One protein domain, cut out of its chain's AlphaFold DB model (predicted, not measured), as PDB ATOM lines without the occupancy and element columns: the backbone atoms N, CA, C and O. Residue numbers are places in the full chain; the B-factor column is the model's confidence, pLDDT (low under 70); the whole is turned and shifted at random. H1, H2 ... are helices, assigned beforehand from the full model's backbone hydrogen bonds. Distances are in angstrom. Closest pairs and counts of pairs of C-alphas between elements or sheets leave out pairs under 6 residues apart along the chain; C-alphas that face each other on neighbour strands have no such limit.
ATOM      1  N   MET A 158      23.456  11.841 -17.354       64.25
ATOM      2  CA  MET A 158      22.226  12.294 -17.999       64.25
ATOM      3  C   MET A 158      22.401  12.567 -19.501       64.25
ATOM      4  O   MET A 158      21.666  12.015 -20.309       64.25
ATOM      5  N   LYS A 159      23.385  13.373 -19.914       70.38
ATOM      6  CA  LYS A 159      23.657  13.644 -21.335       70.38
ATOM      7  C   LYS A 159      24.050  12.374 -22.095       70.38
ATOM      8  O   LYS A 159      23.599  12.192 -23.223       70.38
ATOM      9  N   ARG A 160      24.839  11.478 -21.490       72.62
ATOM     10  CA  ARG A 160      25.208  10.188 -22.107       72.62
ATOM     11  C   ARG A 160      23.975   9.309 -22.336       72.62
ATOM     12  O   ARG A 160      23.814   8.755 -23.421       72.62
ATOM     13  N   TRP A 161      23.076   9.259 -21.352       77.62
ATOM     14  CA  TRP A 161      21.781   8.589 -21.467       77.62
ATOM     15  C   TRP A 161      20.902   9.221 -22.554       77.62
ATOM     16  O   TRP A 161      20.384   8.500 -23.402       77.62
ATOM     17  N   PHE A 162      20.814  10.556 -22.612       81.44
ATOM     18  CA  PHE A 162      20.073  11.273 -23.656       81.44
ATOM     19  C   PHE A 162      20.579  10.945 -25.067       81.44
ATOM     20  O   PHE A 162      19.770  10.667 -25.949       81.44
ATOM     21  N   TYR A 163      21.897  10.925 -25.295       81.56
ATOM     22  CA  TYR A 163      22.452  10.539 -26.599       81.56
ATOM     23  C   TYR A 163      22.195   9.069 -26.935       81.56
ATOM     24  O   TYR A 163      21.924   8.751 -28.093       81.56
ATOM     25  N   GLY A 164      22.251   8.180 -25.938       80.44
ATOM     26  CA  GLY A 164      21.855   6.782 -26.095       80.44
ATOM     27  C   GLY A 164      20.399   6.662 -26.541       80.44
ATOM     28  O   GLY A 164      20.124   6.085 -27.590       80.44
ATOM     29  N   ALA A 165      19.478   7.287 -25.804       84.81
ATOM     30  CA  ALA A 165      18.054   7.304 -26.125       84.81
ATOM     31  C   ALA A 165      17.788   7.876 -27.527       84.81
ATOM     32  O   ALA A 165      17.044   7.281 -28.303       84.81
ATOM     33  N   LEU A 166      18.454   8.975 -27.898       89.81
ATOM     34  CA  LEU A 166      18.309   9.587 -29.219       89.81
ATOM     35  C   LEU A 166      18.772   8.655 -30.349       89.81
ATOM     36  O   LEU A 166      18.098   8.566 -31.374       89.81
ATOM     37  N   LYS A 167      19.880   7.923 -30.162       88.25
ATOM     38  CA  LYS A 167      20.340   6.907 -31.125       88.25
ATOM     39  C   LYS A 167      19.331   5.769 -31.275       88.25
ATOM     40  O   LYS A 167      19.046   5.380 -32.402       88.25
ATOM     41  N   PHE A 168      18.770   5.265 -30.174       90.94
ATOM     42  CA  PHE A 168      17.732   4.227 -30.219       90.94
ATOM     43  C   PHE A 168      16.474   4.705 -30.949       90.94
ATOM     44  O   PHE A 168      15.955   3.984 -31.797       90.94
ATOM     45  N   ILE A 169      16.023   5.934 -30.676       92.75
ATOM     46  CA  ILE A 169      14.881   6.546 -31.366       92.75
ATOM     47  C   ILE A 169      15.167   6.668 -32.867       92.75
ATOM     48  O   ILE A 169      14.338   6.272 -33.680       92.75
ATOM     49  N   ALA A 170      16.349   7.158 -33.249       92.94
ATOM     50  CA  ALA A 170      16.732   7.276 -34.653       92.94
ATOM     51  C   ALA A 170      16.777   5.911 -35.363       92.94
ATOM     52  O   ALA A 170      16.271   5.783 -36.478       92.94
ATOM     53  N   LEU A 171      17.327   4.882 -34.708       92.81
ATOM     54  CA  LEU A 171      17.383   3.518 -35.240       92.81
ATOM     55  C   LEU A 171      15.978   2.919 -35.408       92.81
ATOM     56  O   LEU A 171      15.690   2.289 -36.423       92.81
ATOM     57  N   TYR A 172      15.090   3.156 -34.440       94.00
ATOM     58  CA  TYR A 172      13.696   2.726 -34.501       94.00
ATOM     59  C   TYR A 172      12.945   3.401 -35.652       94.00
ATOM     60  O   TYR A 172      12.298   2.720 -36.445       94.00
ATOM     61  N   ILE A 173      13.079   4.723 -35.797       95.19
ATOM     62  CA  ILE A 173      12.481   5.471 -36.910       95.19
ATOM     63  C   ILE A 173      12.989   4.926 -38.252       95.19
ATOM     64  O   ILE A 173      12.183   4.679 -39.148       95.19
ATOM     65  N   LEU A 174      14.298   4.684 -38.388       95.25
ATOM     66  CA  LEU A 174      14.884   4.095 -39.596       95.25
ATOM     67  C   LEU A 174      14.287   2.712 -39.901       95.25
ATOM     68  O   LEU A 174      13.911   2.449 -41.040       95.25
ATOM     69  N   MET A 175      14.149   1.852 -38.890       94.94
ATOM     70  CA  MET A 175      13.542   0.526 -39.039       94.94
ATOM     71  C   MET A 175      12.086   0.620 -39.512       94.94
ATOM     72  O   MET A 175      11.689  -0.122 -40.408       94.94
ATOM     73  N   VAL A 176      11.303   1.560 -38.969       93.44
ATOM     74  CA  VAL A 176       9.921   1.812 -39.409       93.44
ATOM     75  C   VAL A 176       9.884   2.325 -40.848       93.44
ATOM     76  O   VAL A 176       9.059   1.855 -41.625       93.44
ATOM     77  N   MET A 177      10.780   3.235 -41.244       93.19
ATOM     78  CA  MET A 177      10.851   3.705 -42.635       93.19
ATOM     79  C   MET A 177      11.165   2.565 -43.606       93.19
ATOM     80  O   MET A 177      10.501   2.443 -44.632       93.19
ATOM     81  N   VAL A 178      12.138   1.709 -43.275       90.88
ATOM     82  CA  VAL A 178      12.489   0.527 -44.082       90.88
ATOM     83  C   VAL A 178      11.315  -0.446 -44.159       90.88
ATOM     84  O   VAL A 178      11.003  -0.939 -45.239       90.88
ATOM     85  N   PHE A 179      10.624  -0.685 -43.042       90.56
ATOM     86  CA  PHE A 179       9.434  -1.530 -43.000       90.56
ATOM     87  C   PHE A 179       8.315  -0.969 -43.889       90.56
ATOM     88  O   PHE A 179       7.783  -1.680 -44.735       90.56
ATOM     89  N   MET A 180       7.997   0.321 -43.770       89.19
ATOM     90  CA  MET A 180       6.975   0.965 -44.602       89.19
ATOM     91  C   MET A 180       7.355   0.964 -46.085       89.19
ATOM     92  O   MET A 180       6.503   0.694 -46.927       89.19
ATOM     93  N   ALA A 181       8.627   1.204 -46.414       85.44
ATOM     94  CA  ALA A 181       9.124   1.115 -47.785       85.44
ATOM     95  C   ALA A 181       9.009  -0.311 -48.343       85.44
ATOM     96  O   ALA A 181       8.590  -0.479 -49.485       85.44
ATOM     97  N   TYR A 182       9.315  -1.330 -47.531       83.38
ATOM     98  CA  TYR A 182       9.135  -2.731 -47.903       83.38
ATOM     99  C   TYR A 182       7.676  -3.021 -48.264       83.38
ATOM    100  O   TYR A 182       7.434  -3.533 -49.348       83.38
ATOM    101  N   PHE A 183       6.707  -2.631 -47.427       78.44
ATOM    102  CA  PHE A 183       5.282  -2.861 -47.707       78.44
ATOM    103  C   PHE A 183       4.738  -2.023 -48.865       78.44
ATOM    104  O   PHE A 183       3.909  -2.512 -49.625       78.44
ATOM    105  N   TYR A 184       5.197  -0.781 -49.020       76.75
ATOM    106  CA  TYR A 184       4.740   0.104 -50.091       76.75
ATOM    107  C   TYR A 184       5.274  -0.315 -51.468       76.75
ATOM    108  O   TYR A 184       4.594  -0.142 -52.476       76.75
ATOM    109  N   TRP A 185       6.483  -0.879 -51.518       67.25
ATOM    110  CA  TRP A 185       7.118  -1.341 -52.755       67.25
ATOM    111  C   TRP A 185       6.885  -2.836 -53.032       67.25
ATOM    112  O   TRP A 185       7.278  -3.333 -54.089       67.25
ATOM    113  N   TYR A 186       6.240  -3.570 -52.116       63.19
ATOM    114  CA  TYR A 186       5.894  -4.972 -52.335       63.19
ATOM    115  C   TYR A 186       4.694  -5.080 -53.291       63.19
ATOM    116  O   TYR A 186       3.613  -4.578 -52.978       63.19
ATOM    117  N   PRO A 187       4.826  -5.737 -54.453       61.53
ATOM    118  CA  PRO A 187       3.732  -5.831 -55.410       61.53
ATOM    119  C   PRO A 187       2.555  -6.637 -54.830       61.53
ATOM    120  O   PRO A 187       2.728  -7.771 -54.381       61.53
ATOM    121  N   GLU A 188       1.333  -6.091 -54.915       59.12
ATOM    122  CA  GLU A 188       0.071  -6.695 -54.426       59.12
ATOM    123  C   GLU A 188      -0.126  -8.171 -54.826       59.12
ATOM    124  O   GLU A 188      -0.759  -8.952 -54.107       59.12
ATOM    125  N   LYS A 189       0.433  -8.586 -55.970       55.69
ATOM    126  CA  LYS A 189       0.366  -9.973 -56.455       55.69
ATOM    127  C   LYS A 189       1.066 -10.977 -55.535       55.69
ATOM    128  O   LYS A 189       0.606 -12.115 -55.448       55.69
ATOM    129  N   GLU A 190       2.141 -10.598 -54.849       56.53
ATOM    130  CA  GLU A 190       2.868 -11.525 -53.976       56.53
ATOM    131  C   GLU A 190       2.233 -11.657 -52.584       56.53
ATOM    132  O   GLU A 190       2.174 -12.766 -52.048       56.53
ATOM    133  N   ILE A 191       1.649 -10.580 -52.046       58.50
ATOM    134  CA  ILE A 191       0.918 -10.598 -50.763       58.50
ATOM    135  C   ILE A 191      -0.294 -11.539 -50.845       58.50
ATOM    136  O   ILE A 191      -0.515 -12.370 -49.962       58.50
ATOM    137  N   ASN A 192      -1.036 -11.488 -51.956       57.31
ATOM    138  CA  ASN A 192      -2.156 -12.399 -52.202       57.31
ATOM    139  C   ASN A 192      -1.722 -13.873 -52.304       57.31
ATOM    140  O   ASN A 192      -2.460 -14.768 -51.881       57.31
ATOM    141  N   ASN A 193      -0.517 -14.144 -52.813       59.53
ATOM    142  CA  ASN A 193       0.041 -15.495 -52.878       59.53
ATOM    143  C   ASN A 193       0.501 -16.008 -51.507       59.53
ATOM    144  O   ASN A 193       0.303 -17.187 -51.206       59.53
ATOM    145  N   MET A 194       1.066 -15.148 -50.656       59.38
ATOM    146  CA  MET A 194       1.397 -15.497 -49.271       59.38
ATOM    147  C   MET A 194       0.149 -15.824 -48.450       59.38
ATOM    148  O   MET A 194       0.121 -16.861 -47.792       59.38
ATOM    149  N   ASN A 195      -0.905 -15.010 -48.552       64.62
ATOM    150  CA  ASN A 195      -2.168 -15.266 -47.857       64.62
ATOM    151  C   ASN A 195      -2.830 -16.569 -48.331       64.62
ATOM    152  O   ASN A 195      -3.294 -17.354 -47.506       64.62
ATOM    153  N   ARG A 196      -2.796 -16.864 -49.641       60.97
ATOM    154  CA  ARG A 196      -3.243 -18.165 -50.170       60.97
ATOM    155  C   ARG A 196      -2.419 -19.337 -49.642       60.97
ATOM    156  O   ARG A 196      -2.994 -20.367 -49.311       60.97
ATOM    157  N   ARG A 197      -1.091 -19.201 -49.559       64.19
ATOM    158  CA  ARG A 197      -0.220 -20.250 -49.007       64.19
ATOM    159  C   ARG A 197      -0.473 -20.457 -47.513       64.19
ATOM    160  O   ARG A 197      -0.582 -21.600 -47.094       64.19
ATOM    161  N   ALA A 198      -0.637 -19.388 -46.735       69.06
ATOM    162  CA  ALA A 198      -0.966 -19.463 -45.310       69.06
ATOM    163  C   ALA A 198      -2.323 -20.145 -45.056       69.06
ATOM    164  O   ALA A 198      -2.412 -21.011 -44.186       69.06
ATOM    165  N   LEU A 199      -3.345 -19.829 -45.863       71.88
ATOM    166  CA  LEU A 199      -4.638 -20.523 -45.857       71.88
ATOM    167  C   LEU A 199      -4.492 -22.010 -46.210       71.88
ATOM    168  O   LEU A 199      -5.037 -22.851 -45.500       71.88
ATOM    169  N   MET A 200      -3.696 -22.347 -47.232       68.06
ATOM    170  CA  MET A 200      -3.410 -23.745 -47.576       68.06
ATOM    171  C   MET A 200      -2.703 -24.497 -46.441       68.06
ATOM    172  O   MET A 200      -3.057 -25.636 -46.156       68.06
ATOM    173  N   TYR A 201      -1.733 -23.879 -45.759       69.56
ATOM    174  CA  TYR A 201      -1.078 -24.503 -44.606       69.56
ATOM    175  C   TYR A 201      -2.048 -24.702 -43.436       69.56
ATOM    176  O   TYR A 201      -2.027 -25.762 -42.816       69.56
ATOM    177  N   GLN A 202      -2.931 -23.736 -43.160       69.94
ATOM    178  CA  GLN A 202      -3.987 -23.900 -42.156       69.94
ATOM    179  C   GLN A 202      -4.960 -25.030 -42.513       69.94
ATOM    180  O   GLN A 202      -5.288 -25.832 -41.640       69.94
ATOM    181  N   GLU A 203      -5.393 -25.143 -43.770       69.06
ATOM    182  CA  GLU A 203      -6.250 -26.247 -44.226       69.06
ATOM    183  C   GLU A 203      -5.536 -27.603 -44.180       69.06
ATOM    184  O   GLU A 203      -6.118 -28.580 -43.706       69.06
ATOM    185  N   CYS A 204      -4.265 -27.678 -44.588       68.12
ATOM    186  CA  CYS A 204      -3.454 -28.888 -44.452       68.12
ATOM    187  C   CYS A 204      -3.317 -29.319 -42.988       68.12
ATOM    188  O   CYS A 204      -3.510 -30.493 -42.687       68.12
ATOM    189  N   LEU A 205      -3.040 -28.387 -42.072       65.81
ATOM    190  CA  LEU A 205      -2.936 -28.678 -40.639       65.81
ATOM    191  C   LEU A 205      -4.275 -29.140 -40.051       65.81
ATOM    192  O   LEU A 205      -4.306 -30.097 -39.279       65.81
ATOM    193  N   ARG A 206      -5.389 -28.525 -40.468       64.75
ATOM    194  CA  ARG A 206      -6.744 -28.904 -40.039       64.75
ATOM    195  C   ARG A 206      -7.154 -30.294 -40.534       64.75
ATOM    196  O   ARG A 206      -7.856 -31.008 -39.826       64.75
ATOM    197  N   ASN A 207      -6.693 -30.686 -41.721       62.16
ATOM    198  CA  ASN A 207      -6.952 -32.004 -42.301       62.16
ATOM    199  C   ASN A 207      -5.999 -33.098 -41.783       62.16
ATOM    200  O   ASN A 207      -6.353 -34.268 -41.849       62.16
ATOM    201  N   HIS A 208      -4.811 -32.751 -41.271       60.25
ATOM    202  CA  HIS A 208      -3.869 -33.724 -40.693       60.25
ATOM    203  C   HIS A 208      -4.100 -33.993 -39.198       60.25
ATOM    204  O   HIS A 208      -3.794 -35.083 -38.719       60.25
ATOM    205  N   PHE A 209      -4.663 -33.036 -38.455       58.53
ATOM    206  CA  PHE A 209      -4.939 -33.175 -37.023       58.53
ATOM    207  C   PHE A 209      -6.452 -33.198 -36.754       58.53
ATOM    208  O   PHE A 209      -7.064 -32.192 -36.414       58.53
TER     209      PHE A 209
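This is residues 158 to 209 of the 213 residues of an uncharacterized protein of Prevotella copri (UniProt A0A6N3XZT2). Two long helices, H1 and then H2, make a wide, open V, with a tight link at its corner and nothing filling the space between the arms. The printed part has 52 residues, with two named helices and no named strand; the class is all helix. The whole is extended, with a radius of gyration of the C-alphas of 19.7 A, and only just flat, spanning 59 by 30 by 5 A.

H1, residues 158 to 185, and H2, residues 188 to 208, are apart, with no C-alpha of the one within 8 A of the other. Residues 158 to 182, 184 to 190 and 192 to 209 stand free. In H1 every O i to N i+4 pair is within hydrogen-bond range; in H2, 16 of 17 are.

H1 begins at C-alpha 158 (22.226, 12.294, -17.999) and is 40.3 A long. H2 measures 30.6 A and ends at C-alpha 208 (-3.869, -33.724, -40.693).

The C-alphas farthest apart, those of Lys 159 and Asn 207, are 58.8 A apart. The printed part has no cut. Mean pLDDT of the printed part is 75.1; residues 158, 185 to 198 and 200 to 209 are under 70.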